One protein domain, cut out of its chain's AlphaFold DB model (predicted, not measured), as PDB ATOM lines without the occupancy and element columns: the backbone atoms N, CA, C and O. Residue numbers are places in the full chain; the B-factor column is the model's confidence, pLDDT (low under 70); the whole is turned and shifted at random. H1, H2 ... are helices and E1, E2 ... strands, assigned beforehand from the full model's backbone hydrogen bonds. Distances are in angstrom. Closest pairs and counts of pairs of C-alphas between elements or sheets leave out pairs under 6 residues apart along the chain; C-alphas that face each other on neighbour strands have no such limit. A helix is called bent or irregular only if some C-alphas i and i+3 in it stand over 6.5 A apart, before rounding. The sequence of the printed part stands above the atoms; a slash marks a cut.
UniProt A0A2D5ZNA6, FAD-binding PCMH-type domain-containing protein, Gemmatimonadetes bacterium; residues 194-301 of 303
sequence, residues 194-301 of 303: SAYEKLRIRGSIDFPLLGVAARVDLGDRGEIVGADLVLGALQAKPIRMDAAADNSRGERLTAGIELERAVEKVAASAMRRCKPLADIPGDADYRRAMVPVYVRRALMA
ATOM      1  N   SER A 194      13.832  53.365   8.725       93.44
ATOM      2  CA  SER A 194      14.034  53.787   7.348       93.44
ATOM      3  C   SER A 194      15.512  53.971   7.034       93.44
ATOM      4  O   SER A 194      16.293  54.342   7.910       93.44
ATOM      5  N   ALA A 195      15.880  53.714   5.780       95.81
ATOM      6  CA  ALA A 195      17.230  53.924   5.270       95.81
ATOM      7  C   ALA A 195      17.205  54.457   3.835       95.81
ATOM      8  O   ALA A 195      16.258  54.201   3.084       95.81
ATOM      9  N   TYR A 196      18.260  55.181   3.455       98.12
ATOM     10  CA  TYR A 196      18.465  55.679   2.098       98.12
ATOM     11  C   TYR A 196      19.852  55.317   1.559       98.12
ATOM     12  O   TYR A 196      20.876  55.809   2.023       98.12
ATOM     13  N   GLU A 197      19.892  54.509   0.509       98.00
ATOM     14  CA  GLU A 197      21.127  54.070  -0.129       98.00
ATOM     15  C   GLU A 197      21.345  54.791  -1.463       98.00
ATOM     16  O   GLU A 197      20.483  54.782  -2.345       98.00
ATOM     17  N   LYS A 198      22.533  55.386  -1.632       98.19
ATOM     18  CA  LYS A 198      22.910  56.164  -2.821       98.19
ATOM     19  C   LYS A 198      24.076  55.525  -3.563       98.19
ATOM     20  O   LYS A 198      25.188  55.434  -3.040       98.19
ATOM     21  N   LEU A 199      23.849  55.120  -4.807       97.81
ATOM     22  CA  LEU A 199      24.909  54.713  -5.723       97.81
ATOM     23  C   LEU A 199      25.505  55.949  -6.389       97.81
ATOM     24  O   LEU A 199      24.793  56.726  -7.025       97.81
ATOM     25  N   ARG A 200      26.822  56.108  -6.276       96.69
ATOM     26  CA  ARG A 200      27.613  57.146  -6.943       96.69
ATOM     27  C   ARG A 200      29.065  56.698  -7.077       96.69
ATOM     28  O   ARG A 200      29.482  55.784  -6.371       96.69
ATOM     29  N   ILE A 201      29.815  57.331  -7.977       95.25
ATOM     30  CA  ILE A 201      31.219  56.975  -8.236       95.25
ATOM     31  C   ILE A 201      32.126  57.637  -7.196       95.25
ATOM     32  O   ILE A 201      32.969  56.978  -6.594       95.25
ATOM     33  N   ARG A 202      31.954  58.943  -6.965       95.88
ATOM     34  CA  ARG A 202      32.736  59.700  -5.982       95.88
ATOM     35  C   ARG A 202      32.088  59.644  -4.604       95.88
ATOM     36  O   ARG A 202      30.874  59.530  -4.465       95.88
ATOM     37  N   GLY A 203      32.899  59.828  -3.561       92.06
ATOM     38  CA  GLY A 203      32.427  59.853  -2.171       92.06
ATOM     39  C   GLY A 203      31.525  61.044  -1.810       92.06
ATOM     40  O   GLY A 203      30.896  61.022  -0.756       92.06
ATOM     41  N   SER A 204      31.428  62.074  -2.658       95.88
ATOM     42  CA  SER A 204      30.621  63.287  -2.450       95.88
ATOM     43  C   SER A 204      30.320  63.975  -3.793       95.88
ATOM     44  O   SER A 204      30.867  63.579  -4.822       95.88
ATOM     45  N   ILE A 205      29.477  65.016  -3.787       96.38
ATOM     46  CA  ILE A 205      29.090  65.872  -4.930       96.38
ATOM     47  C   ILE A 205      28.157  65.203  -5.949       96.38
ATOM     48  O   ILE A 205      27.203  65.839  -6.391       96.38
ATOM     49  N   ASP A 206      28.401  63.947  -6.311       97.44
ATOM     50  CA  ASP A 206      27.654  63.260  -7.369       97.44
ATOM     51  C   ASP A 206      26.141  63.184  -7.105       97.44
ATOM     52  O   ASP A 206      25.687  62.890  -5.989       97.44
ATOM     53  N   PHE A 207      25.368  63.370  -8.178       97.69
ATOM     54  CA  PHE A 207      23.977  62.926  -8.249       97.69
ATOM     55  C   PHE A 207      23.891  61.398  -8.099       97.69
ATOM     56  O   PHE A 207      24.860  60.693  -8.401       97.69
ATOM     57  N   PRO A 208      22.749  60.861  -7.636       97.38
ATOM     58  CA  PRO A 208      22.547  59.421  -7.578       97.38
ATOM     59  C   PRO A 208      22.557  58.822  -8.991       97.38
ATOM     60  O   PRO A 208      21.846  59.288  -9.879       97.38
ATOM     61  N   LEU A 209      23.328  57.751  -9.181       97.19
ATOM     62  CA  LEU A 209      23.167  56.820 -10.305       97.19
ATOM     63  C   LEU A 209      21.999  55.852 -10.070       97.19
ATOM     64  O   LEU A 209      21.418  55.320 -11.016       97.19
ATOM     65  N   LEU A 210      21.694  55.633  -8.792       97.75
ATOM     66  CA  LEU A 210      20.544  54.937  -8.240       97.75
ATOM     67  C   LEU A 210      20.370  55.453  -6.805       97.75
ATOM     68  O   LEU A 210      21.349  55.532  -6.064       97.75
ATOM     69  N   GLY A 211      19.149  55.811  -6.422       97.94
ATOM     70  CA  GLY A 211      18.798  56.101  -5.029       97.94
ATOM     71  C   GLY A 211      17.700  55.150  -4.583       97.94
ATOM     72  O   GLY A 211      16.739  54.977  -5.328       97.94
ATOM     73  N   VAL A 212      17.831  54.536  -3.410       98.31
ATOM     74  CA  VAL A 212      16.838  53.598  -2.868       98.31
ATOM     75  C   VAL A 212      16.496  53.996  -1.443       98.31
ATOM     76  O   VAL A 212      17.351  53.926  -0.568       98.31
ATOM     77  N   ALA A 213      15.249  54.396  -1.213       98.12
ATOM     78  CA  ALA A 213      14.700  54.569   0.125       98.12
ATOM     79  C   ALA A 213      13.848  53.362   0.493       98.12
ATOM     80  O   ALA A 213      13.037  52.915  -0.318       98.12
ATOM     81  N   ALA A 214      13.991  52.887   1.725       95.38
ATOM     82  CA  ALA A 214      13.105  51.895   2.308       95.38
ATOM     83  C   ALA A 214      12.538  52.415   3.632       95.38
ATOM     84  O   ALA A 214      13.258  53.047   4.406       95.38
ATOM     85  N   ARG A 215      11.263  52.124   3.899       92.81
ATOM     86  CA  ARG A 215      10.625  52.265   5.214       92.81
ATOM     87  C   ARG A 215      10.053  50.918   5.618       92.81
ATOM     88  O   ARG A 215       9.458  50.236   4.794       92.81
ATOM     89  N   VAL A 216      10.209  50.551   6.881       88.38
ATOM     90  CA  VAL A 216       9.683  49.318   7.458       88.38
ATOM     91  C   VAL A 216       8.967  49.651   8.759       88.38
ATOM     92  O   VAL A 216       9.564  50.201   9.683       88.38
ATOM     93  N   ASP A 217       7.694  49.297   8.839       86.31
ATOM     94  CA  ASP A 217       6.855  49.466  10.018       86.31
ATOM     95  C   ASP A 217       6.892  48.183  10.851       86.31
ATOM     96  O   ASP A 217       6.659  47.088  10.330       86.31
ATOM     97  N   LEU A 218       7.190  48.311  12.146       80.12
ATOM     98  CA  LEU A 218       7.335  47.179  13.063       80.12
ATOM     99  C   LEU A 218       6.127  47.056  13.996       80.12
ATOM    100  O   LEU A 218       5.653  48.043  14.559       80.12
ATOM    101  N   GLY A 219       5.630  45.836  14.162       79.31
ATOM    102  CA  GLY A 219       4.668  45.455  15.188       79.31
ATOM    103  C   GLY A 219       5.316  45.343  16.568       79.31
ATOM    104  O   GLY A 219       6.532  45.458  16.727       79.31
ATOM    105  N   ASP A 220       4.490  45.094  17.580       80.69
ATOM    106  CA  ASP A 220       4.908  45.146  18.986       80.69
ATOM    107  C   ASP A 220       5.901  44.033  19.363       80.69
ATOM    108  O   ASP A 220       6.648  44.163  20.330       80.69
ATOM    109  N   ARG A 221       5.949  42.939  18.589       75.12
ATOM    110  CA  ARG A 221       6.918  41.844  18.764       75.12
ATOM    111  C   ARG A 221       8.095  41.951  17.792       75.12
ATOM    112  O   ARG A 221       8.880  41.012  17.675       75.12
ATOM    113  N   GLY A 222       8.228  43.083  17.099       71.00
ATOM    114  CA  GLY A 222       9.280  43.330  16.116       71.00
ATOM    115  C   GLY A 222       9.054  42.656  14.762       71.00
ATOM    116  O   GLY A 222       9.986  42.613  13.960       71.00
ATOM    117  N   GLU A 223       7.854  42.135  14.491       74.69
ATOM    118  CA  GLU A 223       7.473  41.663  13.159       74.69
ATOM    119  C   GLU A 223       7.271  42.840  12.197       74.69
ATOM    120  O   GLU A 223       6.798  43.898  12.599       74.69
ATOM    121  N   ILE A 224       7.583  42.674  10.914       76.38
ATOM    122  CA  ILE A 224       7.268  43.711   9.919       76.38
ATOM    123  C   ILE A 224       5.775  43.662   9.585       76.38
ATOM    124  O   ILE A 224       5.269  42.623   9.159       76.38
ATOM    125  N   VAL A 225       5.090  44.793   9.751       79.62
ATOM    126  CA  VAL A 225       3.657  44.969   9.452       79.62
ATOM    127  C   VAL A 225       3.400  45.874   8.245       79.62
ATOM    128  O   VAL A 225       2.287  45.903   7.730       79.62
ATOM    129  N   GLY A 226       4.424  46.583   7.771       81.81
ATOM    130  CA  GLY A 226       4.382  47.398   6.560       81.81
ATOM    131  C   GLY A 226       5.788  47.613   6.016       81.81
ATOM    132  O   GLY A 226       6.743  47.687   6.786       81.81
ATOM    133  N   ALA A 227       5.941  47.672   4.696       86.31
ATOM    134  CA  ALA A 227       7.227  47.952   4.070       86.31
ATOM    135  C   ALA A 227       7.029  48.696   2.750       86.31
ATOM    136  O   ALA A 227       6.293  48.242   1.877       86.31
ATOM    137  N   ASP A 228       7.724  49.815   2.604       91.19
ATOM    138  CA  ASP A 228       7.670  50.682   1.435       91.19
ATOM    139  C   ASP A 228       9.066  50.848   0.844       91.19
ATOM    140  O   ASP A 228      10.058  50.916   1.575       91.19
ATOM    141  N   LEU A 229       9.146  50.908  -0.479       95.00
ATOM    142  CA  LEU A 229      10.393  50.992  -1.218       95.00
ATOM    143  C   LEU A 229      10.228  51.970  -2.376       95.00
ATOM    144  O   LEU A 229       9.374  51.792  -3.242       95.00
ATOM    145  N   VAL A 230      11.088  52.983  -2.442       97.62
ATOM    146  CA  VAL A 230      11.072  53.967  -3.529       97.62
ATOM    147  C   VAL A 230      12.454  54.082  -4.150       97.62
ATOM    148  O   VAL A 230      13.455  54.262  -3.458       97.62
ATOM    149  N   LEU A 231      12.505  53.995  -5.479       97.75
ATOM    150  CA  LEU A 231      13.728  54.080  -6.266       97.75
ATOM    151  C   LEU A 231      13.730  55.341  -7.142       97.75
ATOM    152  O   LEU A 231      12.774  55.618  -7.870       97.75
ATOM    153  N   GLY A 232      14.828  56.094  -7.090       96.88
ATOM    154  CA  GLY A 232      15.081  57.299  -7.884       96.88
ATOM    155  C   GLY A 232      16.211  57.116  -8.901       96.88
ATOM    156  O   GLY A 232      16.894  56.093  -8.916       96.88
ATOM    157  N   ALA A 233      16.427  58.130  -9.744       96.56
ATOM    158  CA  ALA A 233      17.468  58.170 -10.777       96.56
ATOM    159  C   ALA A 233      17.400  57.047 -11.830       96.56
ATOM    160  O   ALA A 233      18.418  56.666 -12.403       96.56
ATOM    161  N   LEU A 234      16.206  56.517 -12.102       93.56
ATOM    162  CA  LEU A 234      15.985  55.457 -13.096       93.56
ATOM    163  C   LEU A 234      15.237  55.945 -14.341       93.56
ATOM    164  O   LEU A 234      15.479  55.449 -15.436       93.56
ATOM    165  N   GLN A 235      14.323  56.895 -14.155       93.62
ATOM    166  CA  GLN A 235      13.439  57.446 -15.180       93.62
ATOM    167  C   GLN A 235      12.908  58.815 -14.709       93.62
ATOM    168  O   GLN A 235      13.211  59.256 -13.597       93.62
ATOM    169  N   ALA A 236      12.079  59.476 -15.523       96.25
ATOM    170  CA  ALA A 236      11.506  60.791 -15.205       96.25
ATOM    171  C   ALA A 236      10.639  60.822 -13.930       96.25
ATOM    172  O   ALA A 236      10.534  61.865 -13.294       96.25
ATOM    173  N   LYS A 237      10.035  59.694 -13.541       95.94
ATOM    174  CA  LYS A 237       9.216  59.544 -12.328       95.94
ATOM    175  C   LYS A 237       9.852  58.526 -11.364       95.94
ATOM    176  O   LYS A 237      10.122  57.407 -11.806       95.94
ATOM    177  N   PRO A 238      10.034  58.843 -10.069       96.62
ATOM    178  CA  PRO A 238      10.440  57.849  -9.075       96.62
ATOM    179  C   PRO A 238       9.523  56.616  -9.077       96.62
ATOM    180  O   PRO A 238       8.318  56.721  -9.317       96.62
ATOM    181  N   ILE A 239      10.089  55.437  -8.829       95.44
ATOM    182  CA  ILE A 239       9.361  54.164  -8.824       95.44
ATOM    183  C   ILE A 239       9.079  53.783  -7.377       95.44
ATOM    184  O   ILE A 239      10.005  53.416  -6.661       95.44
ATOM    185  N   ARG A 240       7.812  53.839  -6.964       94.62
ATOM    186  CA  ARG A 240       7.357  53.285  -5.685       94.62
ATOM    187  C   ARG A 240       6.958  51.824  -5.851       94.62
ATOM    188  O   ARG A 240       6.389  51.438  -6.874       94.62
ATOM    189  N   MET A 241       7.270  51.023  -4.848       89.69
ATOM    190  CA  MET A 241       6.932  49.616  -4.751       89.69
ATOM    191  C   MET A 241       6.443  49.335  -3.337       89.69
ATOM    192  O   MET A 241       7.132  49.638  -2.367       89.69
ATOM    193  N   ASP A 242       5.277  48.706  -3.234       79.56
ATOM    194  CA  ASP A 242       4.835  48.115  -1.977       79.56
ATOM    195  C   ASP A 242       5.640  46.829  -1.746       79.56
ATOM    196  O   ASP A 242       5.375  45.779  -2.340       79.56
ATOM    197  N   ALA A 243       6.683  46.934  -0.922       69.00
ATOM    198  CA  ALA A 243       7.583  45.826  -0.634       69.00
ATOM    199  C   ALA A 243       6.901  44.733   0.205       69.00
ATOM    200  O   ALA A 243       7.279  43.565   0.103       69.00
ATOM    201  N   ALA A 244       5.883  45.084   1.000       59.78
ATOM    202  CA  ALA A 244       5.105  44.116   1.764       59.78
ATOM    203  C   ALA A 244       4.188  43.289   0.848       59.78
ATOM    204  O   ALA A 244       4.142  42.060   0.968       59.78
ATOM    205  N   ALA A 245       3.520  43.932  -0.114       57.31
ATOM    206  CA  ALA A 245       2.691  43.251  -1.108       57.31
ATOM    207  C   ALA A 245       3.525  42.409  -2.085       57.31
ATOM    208  O   ALA A 245       3.148  41.281  -2.406       57.31
ATOM    209  N   ASP A 246       4.693  42.903  -2.505       57.38
ATOM    210  CA  ASP A 246       5.589  42.200  -3.435       57.38
ATOM    211  C   ASP A 246       6.350  41.011  -2.796       57.38
ATOM    212  O   ASP A 246       6.987  40.235  -3.513       57.38
ATOM    213  N   ASN A 247       6.260  40.822  -1.471       53.81
ATOM    214  CA  ASN A 247       6.697  39.603  -0.774       53.81
ATOM    215  C   ASN A 247       5.594  38.514  -0.711       53.81
ATOM    216  O   ASN A 247       5.872  37.357  -0.389       53.81
ATOM    217  N   SER A 248       4.346  38.889  -1.022       36.41
ATOM    218  CA  SER A 248       3.141  38.063  -1.189       36.41
ATOM    219  C   SER A 248       3.128  36.711  -0.447       36.41
ATOM    220  O   SER A 248       3.341  35.669  -1.076       36.41
ATOM    221  N   ARG A 249       2.829  36.738   0.868       39.97
ATOM    222  CA  ARG A 249       2.006  35.722   1.586       39.97
ATOM    223  C   ARG A 249       1.695  35.999   3.073       39.97
ATOM    224  O   ARG A 249       1.271  35.086   3.771       39.97
ATOM    225  N   GLY A 250       1.860  37.224   3.581       44.19
ATOM    226  CA  GLY A 250       1.617  37.489   5.013       44.19
ATOM    227  C   GLY A 250       2.612  36.776   5.940       44.19
ATOM    228  O   GLY A 250       2.338  36.594   7.124       44.19
ATOM    229  N   GLU A 251       3.761  36.360   5.394       47.59
ATOM    230  CA  GLU A 251       4.889  35.845   6.164       47.59
ATOM    231  C   GLU A 251       5.354  36.965   7.102       47.59
ATOM    232  O   GLU A 251       5.743  38.045   6.647       47.59
ATOM    233  N   ARG A 252       5.267  36.730   8.417       53.19
ATOM    234  CA  ARG A 252       5.862  37.633   9.404       53.19
ATOM    235  C   ARG A 252       7.348  37.680   9.100       53.19
ATOM    236  O   ARG A 252       8.034  36.681   9.287       53.19
ATOM    237  N   LEU A 253       7.851  38.825   8.655       55.47
ATOM    238  CA  LEU A 253       9.290  39.007   8.545       55.47
ATOM    239  C   LEU A 253       9.841  39.060   9.967       55.47
ATOM    240  O   LEU A 253       9.807  40.092  10.635       55.47
ATOM    241  N   THR A 254      10.261  37.899  10.446       56.53
ATOM    242  CA  THR A 254      11.037  37.741  11.665       56.53
ATOM    243  C   THR A 254      12.504  37.617  11.274       56.53
ATOM    244  O   THR A 254      12.833  37.196  10.162       56.53
ATOM    245  N   ALA A 255      13.404  38.077  12.143       60.59
ATOM    246  CA  ALA A 255      14.834  38.040  11.855       60.59
ATOM    247  C   ALA A 255      15.291  36.604  11.530       60.59
ATOM    248  O   ALA A 255      14.903  35.664  12.219       60.59
ATOM    249  N   GLY A 256      16.130  36.447  10.502       67.88
ATOM    250  CA  GLY A 256      16.654  35.151  10.064       67.88
ATOM    251  C   GLY A 256      16.369  34.855   8.590       67.88
ATOM    252  O   GLY A 256      16.119  35.758   7.793       67.88
ATOM    253  N   ILE A 257      16.400  33.567   8.232       69.06
ATOM    254  CA  ILE A 257      16.323  33.067   6.845       69.06
ATOM    255  C   ILE A 257      15.048  33.531   6.112       69.06
ATOM    256  O   ILE A 257      15.063  33.728   4.897       69.06
ATOM    257  N   GLU A 258      13.937  33.717   6.827       74.75
ATOM    258  CA  GLU A 258      12.673  34.179   6.236       74.75
ATOM    259  C   GLU A 258      12.758  35.629   5.744       74.75
ATOM    260  O   GLU A 258      12.327  35.925   4.628       74.75
ATOM    261  N   LEU A 259      13.382  36.518   6.528       77.00
ATOM    262  CA  LEU A 259      13.631  37.903   6.127       77.00
ATOM    263  C   LEU A 259      14.543  37.967   4.898       77.00
ATOM    264  O   LEU A 259      14.236  38.693   3.956       77.00
ATOM    265  N   GLU A 260      15.622  37.183   4.870       82.06
ATOM    266  CA  GLU A 260      16.528  37.144   3.716       82.06
ATOM    267  C   GLU A 260      15.782  36.732   2.442       82.06
ATOM    268  O   GLU A 260      15.825  37.446   1.442       82.06
ATOM    269  N   ARG A 261      15.006  35.640   2.487       82.38
ATOM    270  CA  ARG A 261      14.207  35.177   1.338       82.38
ATOM    271  C   ARG A 261      13.193  36.213   0.862       82.38
ATOM    272  O   ARG A 261      12.965  36.340  -0.341       82.38
ATOM    273  N   ALA A 262      12.574  36.941   1.781       80.69
ATOM    274  CA  ALA A 262      11.634  37.992   1.435       80.69
ATOM    275  C   ALA A 262      12.308  39.190   0.763       80.69
ATOM    276  O   ALA A 262      11.853  39.659  -0.282       80.69
ATOM    277  N   VAL A 263      13.430  39.647   1.320       86.69
ATOM    278  CA  VAL A 263      14.239  40.712   0.725       86.69
ATOM    279  C   VAL A 263      14.708  40.300  -0.673       86.69
ATOM    280  O   VAL A 263      14.673  41.122  -1.590       86.69
ATOM    281  N   GLU A 264      15.058  39.027  -0.883       88.94
ATOM    282  CA  GLU A 264      15.391  38.504  -2.211       88.94
ATOM    283  C   GLU A 264      14.234  38.606  -3.212       88.94
ATOM    284  O   GLU A 264      14.436  39.041  -4.350       88.94
ATOM    285  N   LYS A 265      13.003  38.265  -2.803       86.88
ATOM    286  CA  LYS A 265      11.812  38.407  -3.659       86.88
ATOM    287  C   LYS A 265      11.579  39.869  -4.055       86.88
ATOM    288  O   LYS A 265      11.353  40.152  -5.237       86.88
ATOM    289  N   VAL A 266      11.688  40.797  -3.099       88.62
ATOM    290  CA  VAL A 266      11.527  42.242  -3.340       88.62
ATOM    291  C   VAL A 266      12.628  42.762  -4.268       88.62
ATOM    292  O   VAL A 266      12.331  43.432  -5.258       88.62
ATOM    293  N   ALA A 267      13.886  42.391  -4.025       91.94
ATOM    294  CA  ALA A 267      15.025  42.756  -4.865       91.94
ATOM    295  C   ALA A 267      14.872  42.238  -6.308       91.94
ATOM    296  O   ALA A 267      15.095  42.983  -7.268       91.94
ATOM    297  N   ALA A 268      14.417  40.994  -6.484       91.19
ATOM    298  CA  ALA A 268      14.127  40.425  -7.797       91.19
ATOM    299  C   ALA A 268      12.954  41.139  -8.494       91.19
ATOM    300  O   ALA A 268      13.005  41.373  -9.704       91.19
ATOM    301  N   SER A 269      11.902  41.515  -7.753       90.88
ATOM    302  CA  SER A 269      10.798  42.335  -8.276       90.88
ATOM    303  C   SER A 269      11.299  43.697  -8.762       90.88
ATOM    304  O   SER A 269      11.010  44.099  -9.894       90.88
ATOM    305  N   ALA A 270      12.139  44.360  -7.961       92.62
ATOM    306  CA  ALA A 270      12.714  45.655  -8.297       92.62
ATOM    307  C   ALA A 270      13.571  45.571  -9.567       92.62
ATOM    308  O   ALA A 270      13.402  46.385 -10.472       92.62
ATOM    309  N   MET A 271      14.405  44.535  -9.703       93.25
ATOM    310  CA  MET A 271      15.229  44.302 -10.898       93.25
ATOM    311  C   MET A 271      14.403  44.107 -12.187       93.25
ATOM    312  O   MET A 271      14.857  44.460 -13.281       93.25
ATOM    313  N   ARG A 272      13.186  43.550 -12.089       91.44
ATOM    314  CA  ARG A 272      12.273  43.406 -13.241       91.44
ATOM    315  C   ARG A 272      11.621  44.731 -13.639       91.44
ATOM    316  O   ARG A 272      11.449  44.985 -14.833       91.44
ATOM    317  N   ARG A 273      11.239  45.555 -12.657       90.19
ATOM    318  CA  ARG A 273      10.531  46.833 -12.873       90.19
ATOM    319  C   ARG A 273      11.471  47.980 -13.250       90.19
ATOM    320  O   ARG A 273      11.090  48.845 -14.032       90.19
ATOM    321  N   CYS A 274      12.693  47.977 -12.730       91.25
ATOM    322  CA  CYS A 274      13.653  49.058 -12.912       91.25
ATOM    323  C   CYS A 274      14.476  48.860 -14.187       91.25
ATOM    324  O   CYS A 274      15.247  47.906 -14.311       91.25
ATOM    325  N   LYS A 275      14.319  49.789 -15.132       90.06
ATOM    326  CA  LYS A 275      14.999  49.776 -16.433       90.06
ATOM    327  C   LYS A 275      15.719  51.113 -16.644       90.06
ATOM    328  O   LYS A 275      15.158  51.991 -17.296       90.06
ATOM    329  N   PRO A 276      16.910  51.299 -16.045       93.94
ATOM    330  CA  PRO A 276      17.691  52.509 -16.254       93.94
ATOM    331  C   PRO A 276      18.013  52.704 -17.740       93.94
ATOM    332  O   PRO A 276      18.263  51.739 -18.460       93.94
ATOM    333  N   LEU A 277      18.029  53.959 -18.185       94.56
ATOM    334  CA  LEU A 277      18.404  54.343 -19.545       94.56
ATOM    335  C   LEU A 277      19.809  54.957 -19.574       94.56
ATOM    336  O   LEU A 277      20.366  55.320 -18.540       94.56
ATOM    337  N   ALA A 278      20.384  55.102 -20.769       94.19
ATOM    338  CA  ALA A 278      21.695  55.730 -20.984       94.19
ATOM    339  C   ALA A 278      21.624  57.276 -21.033       94.19
ATOM    340  O   ALA A 278      22.306  57.927 -21.838       94.19
ATOM    341  N   ASP A 279      20.751  57.867 -20.215       93.88
ATOM    342  CA  ASP A 279      20.487  59.302 -20.135       93.88
ATOM    343  C   ASP A 279      21.379  60.011 -19.109       93.88
ATOM    344  O   ASP A 279      21.847  61.109 -19.388       93.88
ATOM    345  N   ILE A 280      21.684  59.399 -17.963       95.06
ATOM    346  CA  ILE A 280      22.638  59.931 -16.970       95.06
ATOM    347  C   ILE A 280      23.997  59.203 -17.041       95.06
ATOM    348  O   ILE A 280      24.089  58.167 -17.702       95.06
ATOM    349  N   PRO A 281      25.078  59.734 -16.427       90.88
ATOM    350  CA  PRO A 281      26.375  59.056 -16.392       90.88
ATOM    351  C   PRO A 281      26.309  57.641 -15.799       90.88
ATOM    352  O   PRO A 281      25.408  57.320 -15.032       90.88
ATOM    353  N   GLY A 282      27.307  56.814 -16.114       87.94
ATOM    354  CA  GLY A 282      27.361  55.418 -15.683       87.94
ATOM    355  C   GLY A 282      26.640  54.469 -16.642       87.94
ATOM    356  O   GLY A 282      25.680  54.836 -17.318       87.94
ATOM    357  N   ASP A 283      27.140  53.241 -16.710       93.31
ATOM    358  CA  ASP A 283      26.588  52.202 -17.572       93.31
ATOM    359  C   ASP A 283      25.184  51.766 -17.104       93.31
ATOM    360  O   ASP A 283      24.928  51.614 -15.903       93.31
ATOM    361  N   ALA A 284      24.253  51.614 -18.052       94.94
ATOM    362  CA  ALA A 284      22.858  51.302 -17.747       94.94
ATOM    363  C   ALA A 284      22.699  49.873 -17.204       94.94
ATOM    364  O   ALA A 284      21.909  49.660 -16.279       94.94
ATOM    365  N   ASP A 285      23.485  48.921 -17.713       95.00
ATOM    366  CA  ASP A 285      23.462  47.533 -17.255       95.00
ATOM    367  C   ASP A 285      24.070  47.407 -15.857       95.00
ATOM    368  O   ASP A 285      23.484  46.753 -14.994       95.00
ATOM    369  N   TYR A 286      25.165  48.118 -15.576       95.69
ATOM    370  CA  TYR A 286      25.719  48.233 -14.227       95.69
ATOM    371  C   TYR A 286      24.690  48.810 -13.250       95.69
ATOM    372  O   TYR A 286      24.409  48.210 -12.212       95.69
ATOM    373  N   ARG A 287      24.063  49.945 -13.588       96.25
ATOM    374  CA  ARG A 287      23.017  50.553 -12.748       96.25
ATOM    375  C   ARG A 287      21.869  49.581 -12.491       96.25
ATOM    376  O   ARG A 287      21.389  49.498 -11.362       96.25
ATOM    377  N   ARG A 288      21.464  48.808 -13.502       95.81
ATOM    378  CA  ARG A 288      20.430  47.774 -13.375       95.81
ATOM    379  C   ARG A 288      20.873  46.626 -12.467       95.81
ATOM    380  O   ARG A 288      20.087  46.191 -11.629       95.81
ATOM    381  N   ALA A 289      22.114  46.162 -12.596       96.31
ATOM    382  CA  ALA A 289      22.689  45.116 -11.750       96.31
ATOM    383  C   ALA A 289      22.804  45.549 -10.279       96.31
ATOM    384  O   ALA A 289      22.668  44.723  -9.379       96.31
ATOM    385  N   MET A 290      22.980  46.850 -10.020       97.44
ATOM    386  CA  MET A 290      23.036  47.391  -8.661       97.44
ATOM    387  C   MET A 290      21.667  47.535  -7.985       97.44
ATOM    388  O   MET A 290      21.628  47.640  -6.760       97.44
ATOM    389  N   VAL A 291      20.549  47.485  -8.723       97.12
ATOM    390  CA  VAL A 291      19.193  47.569  -8.145       97.12
ATOM    391  C   VAL A 291      18.976  46.559  -7.010       97.12
ATOM    392  O   VAL A 291      18.719  47.000  -5.890       97.12
ATOM    393  N   PRO A 292      19.114  45.233  -7.216       96.56
ATOM    394  CA  PRO A 292      18.896  44.270  -6.137       96.56
ATOM    395  C   PRO A 292      19.868  44.460  -4.965       96.56
ATOM    396  O   PRO A 292      19.475  44.290  -3.814       96.56
ATOM    397  N   VAL A 293      21.114  44.871  -5.228       97.31
ATOM    398  CA  VAL A 293      22.123  45.115  -4.183       97.31
ATOM    399  C   VAL A 293      21.706  46.270  -3.272       97.31
ATOM    400  O   VAL A 293      21.753  46.142  -2.051       97.31
ATOM    401  N   TYR A 294      21.278  47.390  -3.854       97.38
ATOM    402  CA  TYR A 294      20.878  48.579  -3.101       97.38
ATOM    403  C   TYR A 294      19.529  48.399  -2.400       97.38
ATOM    404  O   TYR A 294      19.356  48.893  -1.291       97.38
ATOM    405  N   VAL A 295      18.610  47.623  -2.985       95.25
ATOM    406  CA  VAL A 295      17.366  47.217  -2.312       95.25
ATOM    407  C   VAL A 295      17.657  46.374  -1.074       95.25
ATOM    408  O   VAL A 295      17.128  46.672  -0.005       95.25
ATOM    409  N   ARG A 296      18.545  45.373  -1.177       93.69
ATOM    410  CA  ARG A 296      18.977  44.578  -0.016       93.69
ATOM    411  C   ARG A 296      19.597  45.461   1.061       93.69
ATOM    412  O   ARG A 296      19.212  45.348   2.216       93.69
ATOM    413  N   ARG A 297      20.522  46.353   0.689       94.69
ATOM    414  CA  ARG A 297      21.174  47.267   1.642       94.69
ATOM    415  C   ARG A 297      20.172  48.163   2.360       94.69
ATOM    416  O   ARG A 297      20.240  48.240   3.574       94.69
ATOM    417  N   ALA A 298      19.229  48.768   1.639       93.94
ATOM    418  CA  ALA A 298      18.238  49.654   2.243       93.94
ATOM    419  C   ALA A 298      17.287  48.902   3.194       93.94
ATOM    420  O   ALA A 298      16.994  49.391   4.279       93.94
ATOM    421  N   LEU A 299      16.833  47.698   2.825       88.94
ATOM    422  CA  LEU A 299      15.937  46.891   3.667       88.94
ATOM    423  C   LEU A 299      16.647  46.243   4.867       88.94
ATOM    424  O   LEU A 299      16.015  46.002   5.892       88.94
ATOM    425  N   MET A 300      17.946  45.961   4.738       85.88
ATOM    426  CA  MET A 300      18.767  45.310   5.768       85.88
ATOM    427  C   MET A 300      19.667  46.289   6.528       85.88
ATOM    428  O   MET A 300      20.512  45.846   7.309       85.88
ATOM    429  N   ALA A 301      19.532  47.595   6.279       84.56
ATOM    430  CA  ALA A 301      20.400  48.606   6.860       84.56
ATOM    431  C   ALA A 301      20.414  48.476   8.393       84.56
ATOM    432  O   ALA A 301      19.351  48.303   9.009       84.56
TER     433      ALA A 301
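What this domain is: This is residues 194 to 301 of the 303 residues of the protein "FAD-binding PCMH-type domain-containing protein" of Gemmatimonadetes bacterium (UniProt A0A2D5ZNA6). One four-stranded antiparallel sheet, E1 to E4, is covered on one face by a helical hairpin of H1 and H2, and no named helix covers its other face. H2 packs along the E1 and E2 side of the sheet, while H1 lies slantwise over the E3 and E4 side. The printed part has 108 residues, with named elements in the order E1 E2 E3 E4 H1 H2, and the class is mixed, helices and strands. The sheet's order is E1 - E2 - E3 - E4. The whole is compact, with a radius of gyration of the C-alphas of 14.1 A, and its outline is elongated, spanning 43 by 27 by 23 A.

Where its parts are: In the sheet, E2 has residues 210 to 218 and is 26.2 A long, and E3 has residues 224 to 232 and is 23.7 A long. E1, residues 194 to 199, is 17.0 A long and begins at C-alpha 194, (14.034, 53.787, 7.348). E4 has residues 239 to 242. H1, residues 257 to 273, is 24.7 A long and begins at C-alpha 257, (16.323, 33.067, 6.845). H2, residues 284 to 299, is 22.9 A long and ends at C-alpha 299, (15.937, 46.891, 3.667).

How they stand to each other: The sheet is a meander, each strand the antiparallel neighbour of the one before, and its strands' lines turn by 36 degrees from edge to edge. E2 and E3 form a hairpin, with N 213 and O 230 2.9 A apart. E1 and E2 form another, with N 197 and O 212 at 2.8 A, and in the hairpin of E3 and E4, N 231 and O 239 are at 2.8 A. The edge strands E1 and E4 are apart. H1 and H2 are on the same face of the sheet, in two layers, helices on one side of a sheet. H2 runs along the strands over E2, at 20 degrees to E2 on the local plane, with a height over the sheet of 7.8 A; the closest C-alphas of E2 and H2 are those of Ala 214 and Ala 298, 5.6 A apart. H1 lies over E3 and E4 at a height of 10.8 A, slantwise to the strands. H1 and H2 touch, closest at the C-alphas of Ala 267 and Pro 292, 4.3 A apart; they run opposite ways at a shallow tilt of 32 degrees, only just short of steep. H2 has a kink of 33 degrees near residue 292 and is only just irregular, with C-alphas 289 and 292 6.8 A apart. In H1 every O i to N i+4 pair is within hydrogen-bond range; in H2 10 of 12 are.

The domain as a whole: The C-alphas of Arg 221 and Asp 279, the two farthest apart, are 44.7 A apart. The printed part has no cut. The link from E4 to H1, residues 243 to 256, is long. Mean pLDDT of the printed part is 86.4, and residues 243 to 257, of which 257 belongs to H1, are under 70.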